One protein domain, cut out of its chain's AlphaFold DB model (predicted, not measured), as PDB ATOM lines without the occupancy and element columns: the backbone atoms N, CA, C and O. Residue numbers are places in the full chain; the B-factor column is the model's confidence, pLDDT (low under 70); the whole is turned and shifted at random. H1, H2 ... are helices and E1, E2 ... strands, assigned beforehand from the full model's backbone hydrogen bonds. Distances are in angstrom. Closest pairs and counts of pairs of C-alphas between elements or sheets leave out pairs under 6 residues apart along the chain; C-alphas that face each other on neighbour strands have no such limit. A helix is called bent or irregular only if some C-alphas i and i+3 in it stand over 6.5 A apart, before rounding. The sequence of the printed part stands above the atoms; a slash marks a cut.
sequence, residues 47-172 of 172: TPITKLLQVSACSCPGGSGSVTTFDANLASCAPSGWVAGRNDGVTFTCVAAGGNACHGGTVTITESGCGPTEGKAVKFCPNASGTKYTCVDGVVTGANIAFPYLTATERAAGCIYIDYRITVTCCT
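Overview. This is residues 47 to 172 of the 172 residues of an uncharacterized protein of Acidimicrobiaceae bacterium (UniProt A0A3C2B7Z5). Two four-stranded sheets lie face to face as an elongated sandwich, one built of the long strands E1, E8 and E4 with E5, the other of the shorter E2, E3, E7 and E6. The irregular helix H1 is over the outside of the first sheet, on two long loops, and the short helix H2 sits at one end, in the turn between E7 and E8. The printed part has 126 residues, with two named helices and eight named strands in the order E1 H1 E2 E3 E4 E5 E6 E7 H2 E8; the class is mostly strand, with strands holding 54 of the 65 residues in named elements, and the sheets, of orders E1 - E8 - E4 - E5 and E2 - E3 - E7 - E6, are antiparallel. The whole is compact, with a radius of gyration of the C-alphas of 13.9 A and spans of 46 by 28 by 23 A.

Arrangement. E1, residues 48 to 56, is an edge strand beside E8, residues 160 to 171; N 51 and O 168 are 2.8 A apart. H1, residues 72 to 77, is on this sheet at a height of 8.7 A, only just over none of its strands, with 2 C-alphas on E4, residues 114 to 124, and 2 on E5, residues 133 to 137. Its closest pair with E5 is the C-alphas of Cys 77 and Cys 135, 5.1 A apart. E2, residues 92 to 96, and E3, residues 105 to 109, form a hairpin, with N 93 and O 108 at 2.9 A. E4 bends by 60 degrees at residue 117; it is the neighbour of E8, with N 120 and O 165 at 2.8 A, and forms a hairpin with E5, with N 121 and O 136 at 2.8 A. E5 runs on into E6, residues 139 to 141, at 28 degrees. E6 and E7, residues 144 to 147, form a hairpin, with N 139 and O 146 at 2.8 A; E7 is also the neighbour of E3, with N 107 and O 145 at 2.9 A. The facing parts of this sandwich, two sheets face to face, are 8.8 A apart centre to centre, their strands at 25 degrees; the closest C-alphas of E4 and E7 are those of Pro 116 and Ile 145, 6.4 A apart. H2, residues 152 to 156, is not on either sheet. In H2 every O i to N i+4 pair is within hydrogen-bond range; in H1, 0 of 2 are, and 1 of 3 O i to N i+3 pairs.

Along the chain. E1 begins at C-alpha 48 (-34.357, 36.871, -35.532) and is 25.7 A long. H1 is irregular, with C-alphas 73 and 76 7.2 A apart. E4 measures 29.0 A. E8, 33.3 A, ends at C-alpha 171 (-29.650, 35.327, -35.450).

Size, cuts and confidence. The C-alphas of Ser 129 and Thr 172, the two farthest apart, are 46.9 A apart. The printed part has no cut. The links E1 to H1 and H1 to E2 are long, with 15 and 14 residues. The mean pLDDT of the printed part is 79.8; residues 60 to 87 and residue 172 are under 70.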
ATOM      1  N   THR A  47     -31.382  39.491 -38.031       74.75
ATOM      2  CA  THR A  47     -32.825  39.212 -38.183       74.75
ATOM      3  C   THR A  47     -33.177  37.952 -37.385       74.75
ATOM      4  O   THR A  47     -32.654  36.883 -37.703       74.75
ATOM      5  N   PRO A  48     -34.034  38.032 -36.349       77.25
ATOM      6  CA  PRO A  48     -34.357  36.871 -35.532       77.25
ATOM      7  C   PRO A  48     -35.257  35.892 -36.295       77.25
ATOM      8  O   PRO A  48     -36.323  36.263 -36.789       77.25
ATOM      9  N   ILE A  49     -34.853  34.623 -36.337       82.94
ATOM     10  CA  ILE A  49     -35.659  33.511 -36.848       82.94
ATOM     11  C   ILE A  49     -36.028  32.595 -35.684       82.94
ATOM     12  O   ILE A  49     -35.169  32.169 -34.911       82.94
ATOM     13  N   THR A  50     -37.315  32.264 -35.581       84.56
ATOM     14  CA  THR A  50     -37.817  31.300 -34.599       84.56
ATOM     15  C   THR A  50     -37.717  29.882 -35.149       84.56
ATOM     16  O   THR A  50     -38.336  29.545 -36.161       84.56
ATOM     17  N   LYS A  51     -36.970  29.047 -34.435       83.38
ATOM     18  CA  LYS A  51     -36.834  27.608 -34.632       83.38
ATOM     19  C   LYS A  51     -37.522  26.850 -33.498       83.38
ATOM     20  O   LYS A  51     -37.590  27.331 -32.368       83.38
ATOM     21  N   LEU A  52     -38.013  25.652 -33.787       82.44
ATOM     22  CA  LEU A  52     -38.575  24.739 -32.796       82.44
ATOM     23  C   LEU A  52     -37.705  23.488 -32.673       82.44
ATOM     24  O   LEU A  52     -37.264  22.912 -33.673       82.44
ATOM     25  N   LEU A  53     -37.472  23.085 -31.426       83.50
ATOM     26  CA  LEU A  53     -36.662  21.932 -31.063       83.50
ATOM     27  C   LEU A  53     -37.432  21.027 -30.100       83.50
ATOM     28  O   LEU A  53     -37.694  21.401 -28.955       83.50
ATOM     29  N   GLN A  54     -37.746  19.813 -30.550       84.25
ATOM     30  CA  GLN A  54     -38.223  18.727 -29.699       84.25
ATOM     31  C   GLN A  54     -37.083  17.771 -29.338       84.25
ATOM     32  O   GLN A  54     -36.355  17.309 -30.217       84.25
ATOM     33  N   VAL A  55     -36.980  17.416 -28.058       81.25
ATOM     34  CA  VAL A  55     -36.005  16.442 -27.553       81.25
ATOM     35  C   VAL A  55     -36.708  15.438 -26.654       81.25
ATOM     36  O   VAL A  55     -37.459  15.834 -25.771       81.25
ATOM     37  N   SER A  56     -36.453  14.142 -26.829       82.88
ATOM     38  CA  SER A  56     -37.005  13.137 -25.924       82.88
ATOM     39  C   SER A  56     -36.186  13.142 -24.637       82.88
ATOM     40  O   SER A  56     -34.961  12.987 -24.653       82.88
ATOM     41  N   ALA A  57     -36.860  13.350 -23.509       82.19
ATOM     42  CA  ALA A  57     -36.196  13.581 -22.231       82.19
ATOM     43  C   ALA A  57     -35.330  12.385 -21.813       82.19
ATOM     44  O   ALA A  57     -34.192  12.554 -21.389       82.19
ATOM     45  N   CYS A  58     -35.841  11.170 -22.012       79.69
ATOM     46  CA  CYS A  58     -35.177   9.933 -21.622       79.69
ATOM     47  C   CYS A  58     -33.943   9.571 -22.465       79.69
ATOM     48  O   CYS A  58     -33.085   8.829 -21.989       79.69
ATOM     49  N   SER A  59     -33.828  10.081 -23.692       76.19
ATOM     50  CA  SER A  59     -32.683   9.827 -24.580       76.19
ATOM     51  C   SER A  59     -31.731  11.020 -24.709       76.19
ATOM     52  O   SER A  59     -30.663  10.880 -25.302       76.19
ATOM     53  N   CYS A  60     -32.063  12.163 -24.098       66.25
ATOM     54  CA  CYS A  60     -31.296  13.413 -24.145       66.25
ATOM     55  C   CYS A  60     -29.775  13.248 -23.894       66.25
ATOM     56  O   CYS A  60     -28.998  13.798 -24.669       66.25
ATOM     57  N   PRO A  61     -29.282  12.497 -22.882       60.22
ATOM     58  CA  PRO A  61     -27.837  12.359 -22.665       60.22
ATOM     59  C   PRO A  61     -27.136  11.394 -23.639       60.22
ATOM     60  O   PRO A  61     -25.915  11.286 -23.585       60.22
ATOM     61  N   GLY A  62     -27.870  10.682 -24.503       49.69
ATOM     62  CA  GLY A  62     -27.310   9.716 -25.458       49.69
ATOM     63  C   GLY A  62     -27.568  10.031 -26.933       49.69
ATOM     64  O   GLY A  62     -27.053   9.320 -27.792       49.69
ATOM     65  N   GLY A  63     -28.363  11.058 -27.251       49.38
ATOM     66  CA  GLY A  63     -28.843  11.298 -28.610       49.38
ATOM     67  C   GLY A  63     -28.691  12.740 -29.071       49.38
ATOM     68  O   GLY A  63     -29.512  13.592 -28.749       49.38
ATOM     69  N   SER A  64     -27.715  12.987 -29.941       48.44
ATOM     70  CA  SER A  64     -27.822  14.016 -30.977       48.44
ATOM     71  C   SER A  64     -28.705  13.449 -32.100       48.44
ATOM     72  O   SER A  64     -28.194  12.864 -33.055       48.44
ATOM     73  N   GLY A  65     -30.034  13.487 -31.952       44.97
ATOM     74  CA  GLY A  65     -30.928  12.803 -32.894       44.97
ATOM     75  C   GLY A  65     -32.413  13.139 -32.750       44.97
ATOM     76  O   GLY A  65     -32.922  13.320 -31.648       44.97
ATOM     77  N   SER A  66     -33.083  13.233 -33.902       41.28
ATOM     78  CA  SER A  66     -34.503  13.565 -34.084       41.28
ATOM     79  C   SER A  66     -35.449  12.548 -33.423       41.28
ATOM     80  O   SER A  66     -35.237  11.341 -33.527       41.28
ATOM     81  N   VAL A  67     -36.508  13.036 -32.767       46.34
ATOM     82  CA  VAL A  67     -37.537  12.222 -32.093       46.34
ATOM     83  C   VAL A  67     -38.655  11.882 -33.082       46.34
ATOM     84  O   VAL A  67     -39.268  12.784 -33.648       46.34
ATOM     85  N   THR A  68     -38.947  10.593 -33.279       38.47
ATOM     86  CA  THR A  68     -39.912  10.106 -34.289       38.47
ATOM     87  C   THR A  68     -41.178   9.458 -33.719       38.47
ATOM     88  O   THR A  68     -41.963   8.901 -34.483       38.47
ATOM     89  N   THR A  69     -41.426   9.504 -32.405       41.53
ATOM     90  CA  THR A  69     -42.603   8.842 -31.805       41.53
ATOM     91  C   THR A  69     -43.382   9.777 -30.884       41.53
ATOM     92  O   THR A  69     -42.806  10.448 -30.034       41.53
ATOM     93  N   PHE A  70     -44.700   9.841 -31.099       53.00
ATOM     94  CA  PHE A  70     -45.607  10.841 -30.531       53.00
ATOM     95  C   PHE A  70     -46.644  10.219 -29.595       53.00
ATOM     96  O   PHE A  70     -47.167   9.145 -29.878       53.00
ATOM     97  N   ASP A  71     -47.022  10.962 -28.554       52.53
ATOM     98  CA  ASP A  71     -48.209  10.708 -27.736       52.53
ATOM     99  C   ASP A  71     -49.269  11.787 -28.049       52.53
ATOM    100  O   ASP A  71     -49.035  12.981 -27.881       52.53
ATOM    101  N   ALA A  72     -50.439  11.421 -28.578       46.59
ATOM    102  CA  ALA A  72     -51.413  12.388 -29.117       46.59
ATOM    103  C   ALA A  72     -51.972  13.384 -28.070       46.59
ATOM    104  O   ALA A  72     -52.494  14.438 -28.432       46.59
ATOM    105  N   ASN A  73     -51.801  13.103 -26.772       50.09
ATOM    106  CA  ASN A  73     -52.202  13.983 -25.664       50.09
ATOM    107  C   ASN A  73     -51.291  15.216 -25.481       50.09
ATOM    108  O   ASN A  73     -51.542  16.076 -24.638       50.09
ATOM    109  N   LEU A  74     -50.238  15.322 -26.289       56.00
ATOM    110  CA  LEU A  74     -49.190  16.333 -26.216       56.00
ATOM    111  C   LEU A  74     -49.617  17.775 -26.573       56.00
ATOM    112  O   LEU A  74     -48.822  18.696 -26.377       56.00
ATOM    113  N   ALA A  75     -50.805  18.014 -27.134       58.28
ATOM    114  CA  ALA A  75     -51.183  19.341 -27.640       58.28
ATOM    115  C   ALA A  75     -51.264  20.430 -26.544       58.28
ATOM    116  O   ALA A  75     -51.068  21.605 -26.842       58.28
ATOM    117  N   SER A  76     -51.490  20.061 -25.278       64.69
ATOM    118  CA  SER A  76     -51.668  21.016 -24.171       64.69
ATOM    119  C   SER A  76     -50.374  21.657 -23.657       64.69
ATOM    120  O   SER A  76     -50.423  22.738 -23.080       64.69
ATOM    121  N   CYS A  77     -49.215  21.026 -23.875       67.50
ATOM    122  CA  CYS A  77     -47.911  21.497 -23.381       67.50
ATOM    123  C   CYS A  77     -47.027  22.106 -24.474       67.50
ATOM    124  O   CYS A  77     -45.800  22.115 -24.365       67.50
ATOM    125  N   ALA A  78     -47.638  22.540 -25.572       68.38
ATOM    126  CA  ALA A  78     -46.957  23.145 -26.701       68.38
ATOM    127  C   ALA A  78     -46.791  24.668 -26.518       68.38
ATOM    128  O   ALA A  78     -47.762  25.341 -26.168       68.38
ATOM    129  N   PRO A  79     -45.605  25.230 -26.809       65.44
ATOM    130  CA  PRO A  79     -45.462  26.655 -27.098       65.44
ATOM    131  C   PRO A  79     -46.366  27.092 -28.268       65.44
ATOM    132  O   PRO A  79     -46.807  26.266 -29.075       65.44
ATOM    133  N   SER A  80     -46.648  28.389 -28.401       65.94
ATOM    134  CA  SER A  80     -47.477  28.884 -29.512       65.94
ATOM    135  C   SER A  80     -46.841  28.572 -30.874       65.94
ATOM    136  O   SER A  80     -45.652  28.808 -31.065       65.94
ATOM    137  N   GLY A  81     -47.628  28.071 -31.834       63.69
ATOM    138  CA  GLY A  81     -47.137  27.738 -33.182       63.69
ATOM    139  C   GLY A  81     -46.365  26.415 -33.280       63.69
ATOM    140  O   GLY A  81     -45.722  26.150 -34.297       63.69
ATOM    141  N   TRP A  82     -46.422  25.582 -32.238       69.19
ATOM    142  CA  TRP A  82     -45.743  24.292 -32.200       69.19
ATOM    143  C   TRP A  82     -46.274  23.287 -33.227       69.19
ATOM    144  O   TRP A  82     -47.481  23.095 -33.371       69.19
ATOM    145  N   VAL A  83     -45.351  22.559 -33.857       66.50
ATOM    146  CA  VAL A  83     -45.634  21.381 -34.686       66.50
ATOM    147  C   VAL A  83     -44.808  20.219 -34.140       66.50
ATOM    148  O   VAL A  83     -43.611  20.364 -33.902       66.50
ATOM    149  N   ALA A  84     -45.450  19.076 -33.898       61.28
ATOM    150  CA  ALA A  84     -44.786  17.905 -33.331       61.28
ATOM    151  C   ALA A  84     -43.680  17.372 -34.263       61.28
ATOM    152  O   ALA A  84     -43.852  17.350 -35.480       61.28
ATOM    153  N   GLY A  85     -42.552  16.936 -33.689       58.09
ATOM    154  CA  GLY A  85     -41.447  16.311 -34.434       58.09
ATOM    155  C   GLY A  85     -40.505  17.304 -35.102       58.09
ATOM    156  O   GLY A  85     -39.670  16.921 -35.920       58.09
ATOM    157  N   ARG A  86     -40.644  18.588 -34.774       67.81
ATOM    158  CA  ARG A  86     -39.841  19.648 -35.357       67.81
ATOM    159  C   ARG A  86     -38.503  19.758 -34.626       67.81
ATOM    160  O   ARG A  86     -38.445  19.984 -33.418       67.81
ATOM    161  N   ASN A  87     -37.435  19.559 -35.382       69.88
ATOM    162  CA  ASN A  87     -36.068  19.861 -34.996       69.88
ATOM    163  C   ASN A  87     -35.474  20.625 -36.179       69.88
ATOM    164  O   ASN A  87     -34.986  20.003 -37.120       69.88
ATOM    165  N   ASP A  88     -35.623  21.953 -36.168       73.88
ATOM    166  CA  ASP A  88     -35.301  22.885 -37.269       73.88
ATOM    167  C   ASP A  88     -33.788  22.999 -37.577       73.88
ATOM    168  O   ASP A  88     -33.235  24.089 -37.762       73.88
ATOM    169  N   GLY A  89     -33.084  21.868 -37.594       74.62
ATOM    170  CA  GLY A  89     -31.634  21.781 -37.712       74.62
ATOM    171  C   GLY A  89     -30.899  22.328 -36.491       74.62
ATOM    172  O   GLY A  89     -29.737  22.702 -36.618       74.62
ATOM    173  N   VAL A  90     -31.558  22.414 -35.329       81.62
ATOM    174  CA  VAL A  90     -30.943  22.986 -34.130       81.62
ATOM    175  C   VAL A  90     -29.924  22.012 -33.559       81.62
ATOM    176  O   VAL A  90     -30.255  20.875 -33.224       81.62
ATOM    177  N   THR A  91     -28.681  22.466 -33.412       83.56
ATOM    178  CA  THR A  91     -27.640  21.675 -32.742       83.56
ATOM    179  C   THR A  91     -27.692  21.925 -31.238       83.56
ATOM    180  O   THR A  91     -27.688  23.074 -30.790       83.56
ATOM    181  N   PHE A  92     -27.747  20.852 -30.452       86.06
ATOM    182  CA  PHE A  92     -27.853  20.918 -29.000       86.06
ATOM    183  C   PHE A  92     -27.105  19.768 -28.322       86.06
ATOM    184  O   PHE A  92     -26.784  18.752 -28.938       86.06
ATOM    185  N   THR A  93     -26.875  19.920 -27.023       88.06
ATOM    186  CA  THR A  93     -26.422  18.856 -26.120       88.06
ATOM    187  C   THR A  93     -27.346  18.791 -24.909       88.06
ATOM    188  O   THR A  93     -28.013  19.776 -24.586       88.06
ATOM    189  N   CYS A  94     -27.394  17.647 -24.225       86.12
ATOM    190  CA  CYS A  94     -28.123  17.535 -22.969       86.12
ATOM    191  C   CYS A  94     -27.291  16.918 -21.857       86.12
ATOM    192  O   CYS A  94     -26.480  16.022 -22.085       86.12
ATOM    193  N   VAL A  95     -27.608  17.314 -20.629       86.44
ATOM    194  CA  VAL A  95     -27.081  16.706 -19.409       86.44
ATOM    195  C   VAL A  95     -28.248  16.280 -18.530       86.44
ATOM    196  O   VAL A  95     -29.130  17.082 -18.234       86.44
ATOM    197  N   ALA A  96     -28.253  15.014 -18.108       86.69
ATOM    198  CA  ALA A  96     -29.261  14.483 -17.198       86.69
ATOM    199  C   ALA A  96     -29.044  14.985 -15.766       86.69
ATOM    200  O   ALA A  96     -27.920  14.989 -15.258       86.69
ATOM    201  N   ALA A  97     -30.131  15.324 -15.079       82.31
ATOM    202  CA  ALA A  97     -30.087  15.600 -13.651       82.31
ATOM    203  C   ALA A  97     -30.117  14.288 -12.845       82.31
ATOM    204  O   ALA A  97     -30.864  13.358 -13.151       82.31
ATOM    205  N   GLY A  98     -29.281  14.192 -11.806       79.25
ATOM    206  CA  GLY A  98     -29.274  13.049 -10.882       79.25
ATOM    207  C   GLY A  98     -29.038  11.680 -11.541       79.25
ATOM    208  O   GLY A  98     -29.539  10.679 -11.035       79.25
ATOM    209  N   GLY A  99     -28.341  11.636 -12.683       80.56
ATOM    210  CA  GLY A  99     -27.986  10.400 -13.393       80.56
ATOM    211  C   GLY A  99     -29.121   9.724 -14.172       80.56
ATOM    212  O   GLY A  99     -28.887   8.675 -14.765       80.56
ATOM    213  N   ASN A 100     -30.331  10.299 -14.209       83.75
ATOM    214  CA  ASN A 100     -31.453   9.767 -14.988       83.75
ATOM    215  C   ASN A 100     -32.052  10.850 -15.892       83.75
ATOM    216  O   ASN A 100     -32.629  11.829 -15.425       83.75
ATOM    217  N   ALA A 101     -31.939  10.628 -17.199       80.94
ATOM    218  CA  ALA A 101     -32.394  11.523 -18.258       80.94
ATOM    219  C   ALA A 101     -33.885  11.885 -18.176       80.94
ATOM    220  O   ALA A 101     -34.278  13.024 -18.421       80.94
ATOM    221  N   CYS A 102     -34.711  10.918 -17.777       86.00
ATOM    222  CA  CYS A 102     -36.157  11.069 -17.686       86.00
ATOM    223  C   CYS A 102     -36.596  11.930 -16.493       86.00
ATOM    224  O   CYS A 102     -37.776  12.235 -16.367       86.00
ATOM    225  N   HIS A 103     -35.695  12.274 -15.569       89.38
ATOM    226  CA  HIS A 103     -36.050  12.982 -14.336       89.38
ATOM    227  C   HIS A 103     -35.723  14.473 -14.380       89.38
ATOM    228  O   HIS A 103     -35.870  15.145 -13.365       89.38
ATOM    229  N   GLY A 104     -35.291  14.986 -15.528       88.88
ATOM    230  CA  GLY A 104     -34.942  16.385 -15.729       88.88
ATOM    231  C   GLY A 104     -33.505  16.525 -16.201       88.88
ATOM    232  O   GLY A 104     -32.773  15.543 -16.376       88.88
ATOM    233  N   GLY A 105     -33.083  17.763 -16.406       90.75
ATOM    234  CA  GLY A 105     -31.772  18.036 -16.963       90.75
ATOM    235  C   GLY A 105     -31.693  19.386 -17.643       90.75
ATOM    236  O   GLY A 105     -32.633  20.179 -17.614       90.75
ATOM    237  N   THR A 106     -30.555  19.619 -18.275       91.75
ATOM    238  CA  THR A 106     -30.275  20.855 -18.999       91.75
ATOM    239  C   THR A 106     -30.075  20.535 -20.465       91.75
ATOM    240  O   THR A 106     -29.278  19.658 -20.796       91.75
ATOM    241  N   VAL A 107     -30.769  21.266 -21.332       90.75
ATOM    242  CA  VAL A 107     -30.513  21.292 -22.772       90.75
ATOM    243  C   VAL A 107     -29.716  22.555 -23.081       90.75
ATOM    244  O   VAL A 107     -30.105  23.650 -22.686       90.75
ATOM    245  N   THR A 108     -28.592  22.401 -23.768       91.19
ATOM    246  CA  THR A 108     -27.716  23.500 -24.188       91.19
ATOM    247  C   THR A 108     -27.772  23.612 -25.698       91.19
ATOM    248  O   THR A 108     -27.432  22.654 -26.393       91.19
ATOM    249  N   ILE A 109     -28.190  24.765 -26.211       89.75
ATOM    250  CA  ILE A 109     -28.144  25.055 -27.642       89.75
ATOM    251  C   ILE A 109     -26.700  25.411 -27.993       89.75
ATOM    252  O   ILE A 109     -26.131  26.345 -27.438       89.75
ATOM    253  N   THR A 110     -26.087  24.633 -28.880       87.62
ATOM    254  CA  THR A 110     -24.680  24.813 -29.282       87.62
ATOM    255  C   THR A 110     -24.551  25.409 -30.680       87.62
ATOM    256  O   THR A 110     -23.443  25.671 -31.140       87.62
ATOM    257  N   GLU A 111     -25.672  25.603 -31.375       83.81
ATOM    258  CA  GLU A 111     -25.718  26.315 -32.647       83.81
ATOM    259  C   GLU A 111     -25.344  27.795 -32.442       83.81
ATOM    260  O   GLU A 111     -25.919  28.496 -31.608       83.81
ATOM    261  N   SER A 112     -24.350  28.278 -33.189       83.25
ATOM    262  CA  SER A 112     -23.849  29.648 -33.060       83.25
ATOM    263  C   SER A 112     -24.912  30.676 -33.437       83.25
ATOM    264  O   SER A 112     -25.540  30.555 -34.487       83.25
ATOM    265  N   GLY A 113     -25.072  31.717 -32.620       84.06
ATOM    266  CA  GLY A 113     -26.088  32.748 -32.854       84.06
ATOM    267  C   GLY A 113     -27.507  32.306 -32.494       84.06
ATOM    268  O   GLY A 113     -28.437  33.078 -32.710       84.06
ATOM    269  N   CYS A 114     -27.684  31.110 -31.928       86.94
ATOM    270  CA  CYS A 114     -28.966  30.606 -31.459       86.94
ATOM    271  C   CYS A 114     -28.994  30.475 -29.936       86.94
ATOM    272  O   CYS A 114     -28.000  30.121 -29.303       86.94
ATOM    273  N   GLY A 115     -30.159  30.721 -29.345       89.31
ATOM    274  CA  GLY A 115     -30.393  30.511 -27.921       89.31
ATOM    275  C   GLY A 115     -31.840  30.109 -27.647       89.31
ATOM    276  O   GLY A 115     -32.734  30.485 -28.412       89.31
ATOM    277  N   PRO A 116     -32.098  29.333 -26.583       90.69
ATOM    278  CA  PRO A 116     -33.456  29.015 -26.180       90.69
ATOM    279  C   PRO A 116     -34.140  30.284 -25.657       90.69
ATOM    280  O   PRO A 116     -33.553  31.039 -24.887       90.69
ATOM    281  N   THR A 117     -35.380  30.516 -26.067       90.19
ATOM    282  CA  THR A 117     -36.192  31.669 -25.641       90.19
ATOM    283  C   THR A 117     -37.286  31.261 -24.665       90.19
ATOM    284  O   THR A 117     -37.616  32.005 -23.748       90.19
ATOM    285  N   GLU A 118     -37.818  30.054 -24.823       89.81
ATOM    286  CA  GLU A 118     -38.761  29.437 -23.895       89.81
ATOM    287  C   GLU A 118     -38.733  27.917 -24.068       89.81
ATOM    288  O   GLU A 118     -38.274  27.391 -25.086       89.81
ATOM    289  N   GLY A 119     -39.274  27.192 -23.095       88.62
ATOM    290  CA  GLY A 119     -39.541  25.780 -23.292       88.62
ATOM    291  C   GLY A 119     -40.431  25.170 -22.227       88.62
ATOM    292  O   GLY A 119     -40.596  25.700 -21.128       88.62
ATOM    293  N   LYS A 120     -41.026  24.039 -22.592       89.56
ATOM    294  CA  LYS A 120     -41.936  23.252 -21.766       89.56
ATOM    295  C   LYS A 120     -41.491  21.797 -21.798       89.56
ATOM    296  O   LYS A 120     -41.205  21.255 -22.864       89.56
ATOM    297  N   ALA A 121     -41.479  21.155 -20.643       89.12
ATOM    298  CA  ALA A 121     -41.363  19.713 -20.540       89.12
ATOM    299  C   ALA A 121     -42.741  19.089 -20.324       89.12
ATOM    300  O   ALA A 121     -43.568  19.614 -19.575       89.12
ATOM    301  N   VAL A 122     -42.971  17.946 -20.961       87.25
ATOM    302  CA  VAL A 122     -44.172  17.135 -20.759       87.25
ATOM    303  C   VAL A 122     -43.855  16.119 -19.675       87.25
ATOM    304  O   VAL A 122     -43.111  15.166 -19.910       87.25
ATOM    305  N   LYS A 123     -44.404  16.329 -18.479       89.50
ATOM    306  CA  LYS A 123     -44.280  15.404 -17.354       89.50
ATOM    307  C   LYS A 123     -45.475  14.465 -17.325       89.50
ATOM    308  O   LYS A 123     -46.614  14.922 -17.229       89.50
ATOM    309  N   PHE A 124     -45.210  13.169 -17.360       88.75
ATOM    310  CA  PHE A 124     -46.200  12.115 -17.220       88.75
ATOM    311  C   PHE A 124     -46.066  11.423 -15.867       88.75
ATOM    312  O   PHE A 124     -44.994  10.948 -15.508       88.75
ATOM    313  N   CYS A 125     -47.171  11.353 -15.135       88.31
ATOM    314  CA  CYS A 125     -47.290  10.705 -13.839       88.31
ATOM    315  C   CYS A 125     -48.388   9.630 -13.921       88.31
ATOM    316  O   CYS A 125     -49.570   9.952 -13.759       88.31
ATOM    317  N   PRO A 126     -48.043   8.352 -14.168       84.19
ATOM    318  CA  PRO A 126     -49.027   7.293 -14.423       84.19
ATOM    319  C   PRO A 126     -49.954   7.029 -13.231       84.19
ATOM    320  O   PRO A 126     -51.131   6.702 -13.424       84.19
ATOM    321  N   ASN A 127     -49.420   7.211 -12.021       85.44
ATOM    322  CA  ASN A 127     -50.092   6.951 -10.750       85.44
ATOM    323  C   ASN A 127     -50.781   8.193 -10.161       85.44
ATOM    324  O   ASN A 127     -51.308   8.130  -9.052       85.44
ATOM    325  N   ALA A 128     -50.784   9.327 -10.871       82.81
ATOM    326  CA  ALA A 128     -51.564  10.483 -10.449       82.81
ATOM    327  C   ALA A 128     -53.065  10.155 -10.523       82.81
ATOM    328  O   ALA A 128     -53.543   9.595 -11.511       82.81
ATOM    329  N   SER A 129     -53.809  10.522  -9.478       78.19
ATOM    330  CA  SER A 129     -55.259  10.302  -9.384       78.19
ATOM    331  C   SER A 129     -56.079  11.215 -10.302       78.19
ATOM    332  O   SER A 129     -57.228  10.906 -10.603       78.19
ATOM    333  N   GLY A 130     -55.496  12.329 -10.751       77.56
ATOM    334  CA  GLY A 130     -56.106  13.292 -11.667       77.56
ATOM    335  C   GLY A 130     -55.343  13.396 -12.987       77.56
ATOM    336  O   GLY A 130     -55.031  12.395 -13.632       77.56
ATOM    337  N   THR A 131     -55.033  14.626 -13.398       80.50
ATOM    338  CA  THR A 131     -54.301  14.904 -14.636       80.50
ATOM    339  C   THR A 131     -52.929  14.225 -14.636       80.50
ATOM    340  O   THR A 131     -52.037  14.594 -13.875       80.50
ATOM    341  N   LYS A 132     -52.754  13.246 -15.528       83.38
ATOM    342  CA  LYS A 132     -51.509  12.472 -15.645       83.38
ATOM    343  C   LYS A 132     -50.414  13.196 -16.418       83.38
ATOM    344  O   LYS A 132     -49.247  12.897 -16.210       83.38
ATOM    345  N   TYR A 133     -50.779  14.134 -17.288       85.25
ATOM    346  CA  TYR A 133     -49.848  14.914 -18.100       85.25
ATOM    347  C   TYR A 133     -49.826  16.363 -17.630       85.25
ATOM    348  O   TYR A 133     -50.850  17.039 -17.631       85.25
ATOM    349  N   THR A 134     -48.660  16.856 -17.241       86.94
ATOM    350  CA  THR A 134     -48.488  18.230 -16.764       86.94
ATOM    351  C   THR A 134     -47.365  18.910 -17.521       86.94
ATOM    352  O   THR A 134     -46.359  18.287 -17.864       86.94
ATOM    353  N   CYS A 135     -47.547  20.196 -17.792       87.75
ATOM    354  CA  CYS A 135     -46.544  21.009 -18.457       87.75
ATOM    355  C   CYS A 135     -45.665  21.650 -17.391       87.75
ATOM    356  O   CYS A 135     -46.176  22.236 -16.438       87.75
ATOM    357  N   VAL A 136     -44.353  21.521 -17.544       90.81
ATOM    358  CA  VAL A 136     -43.384  22.125 -16.630       90.81
ATOM    359  C   VAL A 136     -42.549  23.128 -17.403       90.81
ATOM    360  O   VAL A 136     -41.959  22.783 -18.424       90.81
ATOM    361  N   ASP A 137     -42.515  24.363 -16.923       91.50
ATOM    362  CA  ASP A 137     -41.688  25.415 -17.501       91.50
ATOM    363  C   ASP A 137     -40.200  25.102 -17.348       91.50
ATOM    364  O   ASP A 137     -39.733  24.710 -16.276       91.50
ATOM    365  N   GLY A 138     -39.460  25.277 -18.442       91.88
ATOM    366  CA  GLY A 138     -38.007  25.316 -18.404       91.88
ATOM    367  C   GLY A 138     -37.511  26.708 -18.019       91.88
ATOM    368  O   GLY A 138     -38.126  27.719 -18.359       91.88
ATOM    369  N   VAL A 139     -36.374  26.762 -17.336       94.88
ATOM    370  CA  VAL A 139     -35.701  28.011 -16.968       94.88
ATOM    371  C   VAL A 139     -34.579  28.276 -17.963       94.88
ATOM    372  O   VAL A 139     -33.626  27.502 -18.048       94.88
ATOM    373  N   VAL A 140     -34.698  29.364 -18.720       93.75
ATOM    374  CA  VAL A 140     -33.692  29.793 -19.699       93.75
ATOM    375  C   VAL A 140     -32.568  30.563 -19.003       93.75
ATOM    376  O   VAL A 140     -32.811  31.428 -18.163       93.75
ATOM    377  N   THR A 141     -31.316  30.265 -19.346       92.50
ATOM    378  CA  THR A 141     -30.132  31.004 -18.882       92.50
ATOM    379  C   THR A 141     -29.048  30.962 -19.955       92.50
ATOM    380  O   THR A 141     -28.371  29.949 -20.135       92.50
ATOM    381  N   GLY A 142     -28.868  32.069 -20.681       89.75
ATOM    382  CA  GLY A 142     -27.940  32.129 -21.811       89.75
ATOM    383  C   GLY A 142     -28.328  31.131 -22.905       89.75
ATOM    384  O   GLY A 142     -29.466  31.127 -23.359       89.75
ATOM    385  N   ALA A 143     -27.395  30.263 -23.297       89.12
ATOM    386  CA  ALA A 143     -27.628  29.204 -24.284       89.12
ATOM    387  C   ALA A 143     -28.325  27.952 -23.707       89.12
ATOM    388  O   ALA A 143     -28.560  26.981 -24.428       89.12
ATOM    389  N   ASN A 144     -28.649  27.958 -22.412       92.56
ATOM    390  CA  ASN A 144     -29.155  26.792 -21.699       92.56
ATOM    391  C   ASN A 144     -30.641  26.939 -21.383       92.56
ATOM    392  O   ASN A 144     -31.121  28.033 -21.083       92.56
ATOM    393  N   ILE A 145     -31.340  25.811 -21.344       94.06
ATOM    394  CA  ILE A 145     -32.650  25.684 -20.718       94.06
ATOM    395  C   ILE A 145     -32.652  24.483 -19.775       94.06
ATOM    396  O   ILE A 145     -32.315  23.363 -20.163       94.06
ATOM    397  N   ALA A 146     -32.998  24.730 -18.515       94.25
ATOM    398  CA  ALA A 146     -33.015  23.723 -17.464       94.25
ATOM    399  C   ALA A 146     -34.450  23.328 -17.112       94.25
ATOM    400  O   ALA A 146     -35.295  24.186 -16.856       94.25
ATOM    401  N   PHE A 147     -34.704  22.026 -17.043       93.12
ATOM    402  CA  PHE A 147     -35.939  21.460 -16.517       93.12
ATOM    403  C   PHE A 147     -35.671  20.882 -15.126       93.12
ATOM    404  O   PHE A 147     -34.655  20.201 -14.934       93.12
ATOM    405  N   PRO A 148     -36.542  21.165 -14.144       93.19
ATOM    406  CA  PRO A 148     -36.270  20.838 -12.754       93.19
ATOM    407  C   PRO A 148     -36.163  19.329 -12.550       93.19
ATOM    408  O   PRO A 148     -36.840  18.542 -13.206       93.19
ATOM    409  N   TYR A 149     -35.311  18.931 -11.606       93.81
ATOM    410  CA  TYR A 149     -35.217  17.532 -11.222       93.81
ATOM    411  C   TYR A 149     -36.491  17.093 -10.496       93.81
ATOM    412  O   TYR A 149     -36.939  17.772  -9.569       93.81
ATOM    413  N   LEU A 150     -37.052  15.947 -10.887       91.94
ATOM    414  CA  LEU A 150     -38.237  15.393 -10.238       91.94
ATOM    415  C   LEU A 150     -37.971  15.116  -8.754       91.94
ATOM    416  O   LEU A 150     -36.970  14.495  -8.362       91.94
ATOM    417  N   THR A 151     -38.912  15.538  -7.917       93.06
ATOM    418  CA  THR A 151     -38.837  15.330  -6.469       93.06
ATOM    419  C   THR A 151     -38.835  13.838  -6.128       93.06
ATOM    420  O   THR A 151     -39.233  12.984  -6.922       93.06
ATOM    421  N   ALA A 152     -38.379  13.487  -4.922       91.00
ATOM    422  CA  ALA A 152     -38.381  12.093  -4.473       91.00
ATOM    423  C   ALA A 152     -39.785  11.465  -4.517       91.00
ATOM    424  O   ALA A 152     -39.926  10.319  -4.939       91.00
ATOM    425  N   THR A 153     -40.815  12.233  -4.160       90.62
ATOM    426  CA  THR A 153     -42.214  11.795  -4.193       90.62
ATOM    427  C   THR A 153     -42.695  11.519  -5.613       90.62
ATOM    428  O   THR A 153     -43.304  10.484  -5.863       90.62
ATOM    429  N   GLU A 154     -42.388  12.402  -6.564       90.25
ATOM    430  CA  GLU A 154     -42.760  12.207  -7.971       90.25
ATOM    431  C   GLU A 154     -42.068  10.979  -8.568       90.25
ATOM    432  O   GLU A 154     -42.706  10.182  -9.252       90.25
ATOM    433  N   ARG A 155     -40.784  10.778  -8.254       89.56
ATOM    434  CA  ARG A 155     -40.040   9.590  -8.691       89.56
ATOM    435  C   ARG A 155     -40.602   8.310  -8.077       89.56
ATOM    436  O   ARG A 155     -40.765   7.323  -8.787       89.56
ATOM    437  N   ALA A 156     -40.959   8.330  -6.793       86.44
ATOM    438  CA  ALA A 156     -41.623   7.203  -6.137       86.44
ATOM    439  C   ALA A 156     -43.004   6.905  -6.749       86.44
ATOM    440  O   ALA A 156     -43.411   5.749  -6.820       86.44
ATOM    441  N   ALA A 157     -43.699   7.929  -7.253       85.69
ATOM    442  CA  ALA A 157     -44.950   7.788  -7.993       85.69
ATOM    443  C   ALA A 157     -44.757   7.368  -9.467       85.69
ATOM    444  O   ALA A 157     -45.746   7.213 -10.185       85.69
ATOM    445  N   GLY A 158     -43.519   7.165  -9.932       85.50
ATOM    446  CA  GLY A 158     -43.206   6.759 -11.305       85.50
ATOM    447  C   GLY A 158     -43.330   7.880 -12.338       85.50
ATOM    448  O   GLY A 158     -43.501   7.594 -13.522       85.50
ATOM    449  N   CYS A 159     -43.293   9.146 -11.911       88.44
ATOM    450  CA  CYS A 159     -43.321  10.275 -12.832       88.44
ATOM    451  C   CYS A 159     -42.035  10.359 -13.662       88.44
ATOM    452  O   CYS A 159     -40.938  10.157 -13.138       88.44
ATOM    453  N   ILE A 160     -42.176  10.748 -14.929       89.19
ATOM    454  CA  ILE A 160     -41.075  10.989 -15.866       89.19
ATOM    455  C   ILE A 160     -41.371  12.197 -16.755       89.19
ATOM    456  O   ILE A 160     -42.528  12.545 -16.987       89.19
ATOM    457  N   TYR A 161     -40.332  12.808 -17.306       89.56
ATOM    458  CA  TYR A 161     -40.449  13.636 -18.498       89.56
ATOM    459  C   TYR A 161     -40.425  12.755 -19.745       89.56
ATOM    460  O   TYR A 161     -39.622  11.828 -19.839       89.56
ATOM    461  N   ILE A 162     -41.304  13.057 -20.699       84.81
ATOM    462  CA  ILE A 162     -41.380  12.363 -21.992       84.81
ATOM    463  C   ILE A 162     -40.629  13.171 -23.054       84.81
ATOM    464  O   ILE A 162     -39.725  12.658 -23.713       84.81
ATOM    465  N   ASP A 163     -40.959  14.459 -23.162       84.25
ATOM    466  CA  ASP A 163     -40.420  15.377 -24.162       84.25
ATOM    467  C   ASP A 163     -40.070  16.733 -23.545       84.25
ATOM    468  O   ASP A 163     -40.796  17.254 -22.693       84.25
ATOM    469  N   TYR A 164     -39.003  17.334 -24.060       86.81
ATOM    470  CA  TYR A 164     -38.666  18.744 -23.941       86.81
ATOM    471  C   TYR A 164     -39.012  19.449 -25.249       86.81
ATOM    472  O   TYR A 164     -38.696  18.967 -26.338       86.81
ATOM    473  N   ARG A 165     -39.673  20.596 -25.140       86.50
ATOM    474  CA  ARG A 165     -40.140  21.401 -26.267       86.50
ATOM    475  C   ARG A 165     -39.619  22.800 -26.105       86.50
ATOM    476  O   ARG A 165     -39.980  23.468 -25.141       86.50
ATOM    477  N   ILE A 166     -38.745  23.209 -27.005       87.31
ATOM    478  CA  ILE A 166     -37.944  24.410 -26.840       87.31
ATOM    479  C   ILE A 166     -38.158  25.288 -28.066       87.31
ATOM    480  O   ILE A 166     -38.006  24.835 -29.203       87.31
ATOM    481  N   THR A 167     -38.512  26.543 -27.822       88.69
ATOM    482  CA  THR A 167     -38.447  27.597 -28.829       88.69
ATOM    483  C   THR A 167     -37.031  28.154 -28.803       88.69
ATOM    484  O   THR A 167     -36.510  28.501 -27.741       88.69
ATOM    485  N   VAL A 168     -36.393  28.206 -29.966       86.81
ATOM    486  CA  VAL A 168     -35.023  28.683 -30.143       86.81
ATOM    487  C   VAL A 168     -35.068  29.892 -31.057       86.81
ATOM    488  O   VAL A 168     -35.646  29.840 -32.140       86.81
ATOM    489  N   THR A 169     -34.455  30.987 -30.637       88.94
ATOM    490  CA  THR A 169     -34.293  32.168 -31.481       88.94
ATOM    491  C   THR A 169     -32.871  32.193 -32.005       88.94
ATOM    492  O   THR A 169     -31.919  32.153 -31.226       88.94
ATOM    493  N   CYS A 170     -32.743  32.246 -33.325       83.56
ATOM    494  CA  CYS A 170     -31.473  32.329 -34.026       83.56
ATOM    495  C   CYS A 170     -31.307  33.688 -34.685       83.56
ATOM    496  O   CYS A 170     -32.269  34.254 -35.203       83.56
ATOM    497  N   CYS A 171     -30.073  34.164 -34.703       82.25
ATOM    498  CA  CYS A 171     -29.650  35.327 -35.450       82.25
ATOM    499  C   CYS A 171     -29.020  34.910 -36.772       82.25
ATOM    500  O   CYS A 171     -27.995  34.230 -36.774       82.25
ATOM    501  N   THR A 172     -29.638  35.332 -37.874       66.81
ATOM    502  CA  THR A 172     -29.095  35.210 -39.235       66.81
ATOM    503  C   THR A 172     -28.725  36.563 -39.803       66.81
ATOM    504  O   THR A 172     -29.471  37.532 -39.503       66.81
TER     505      THR A 172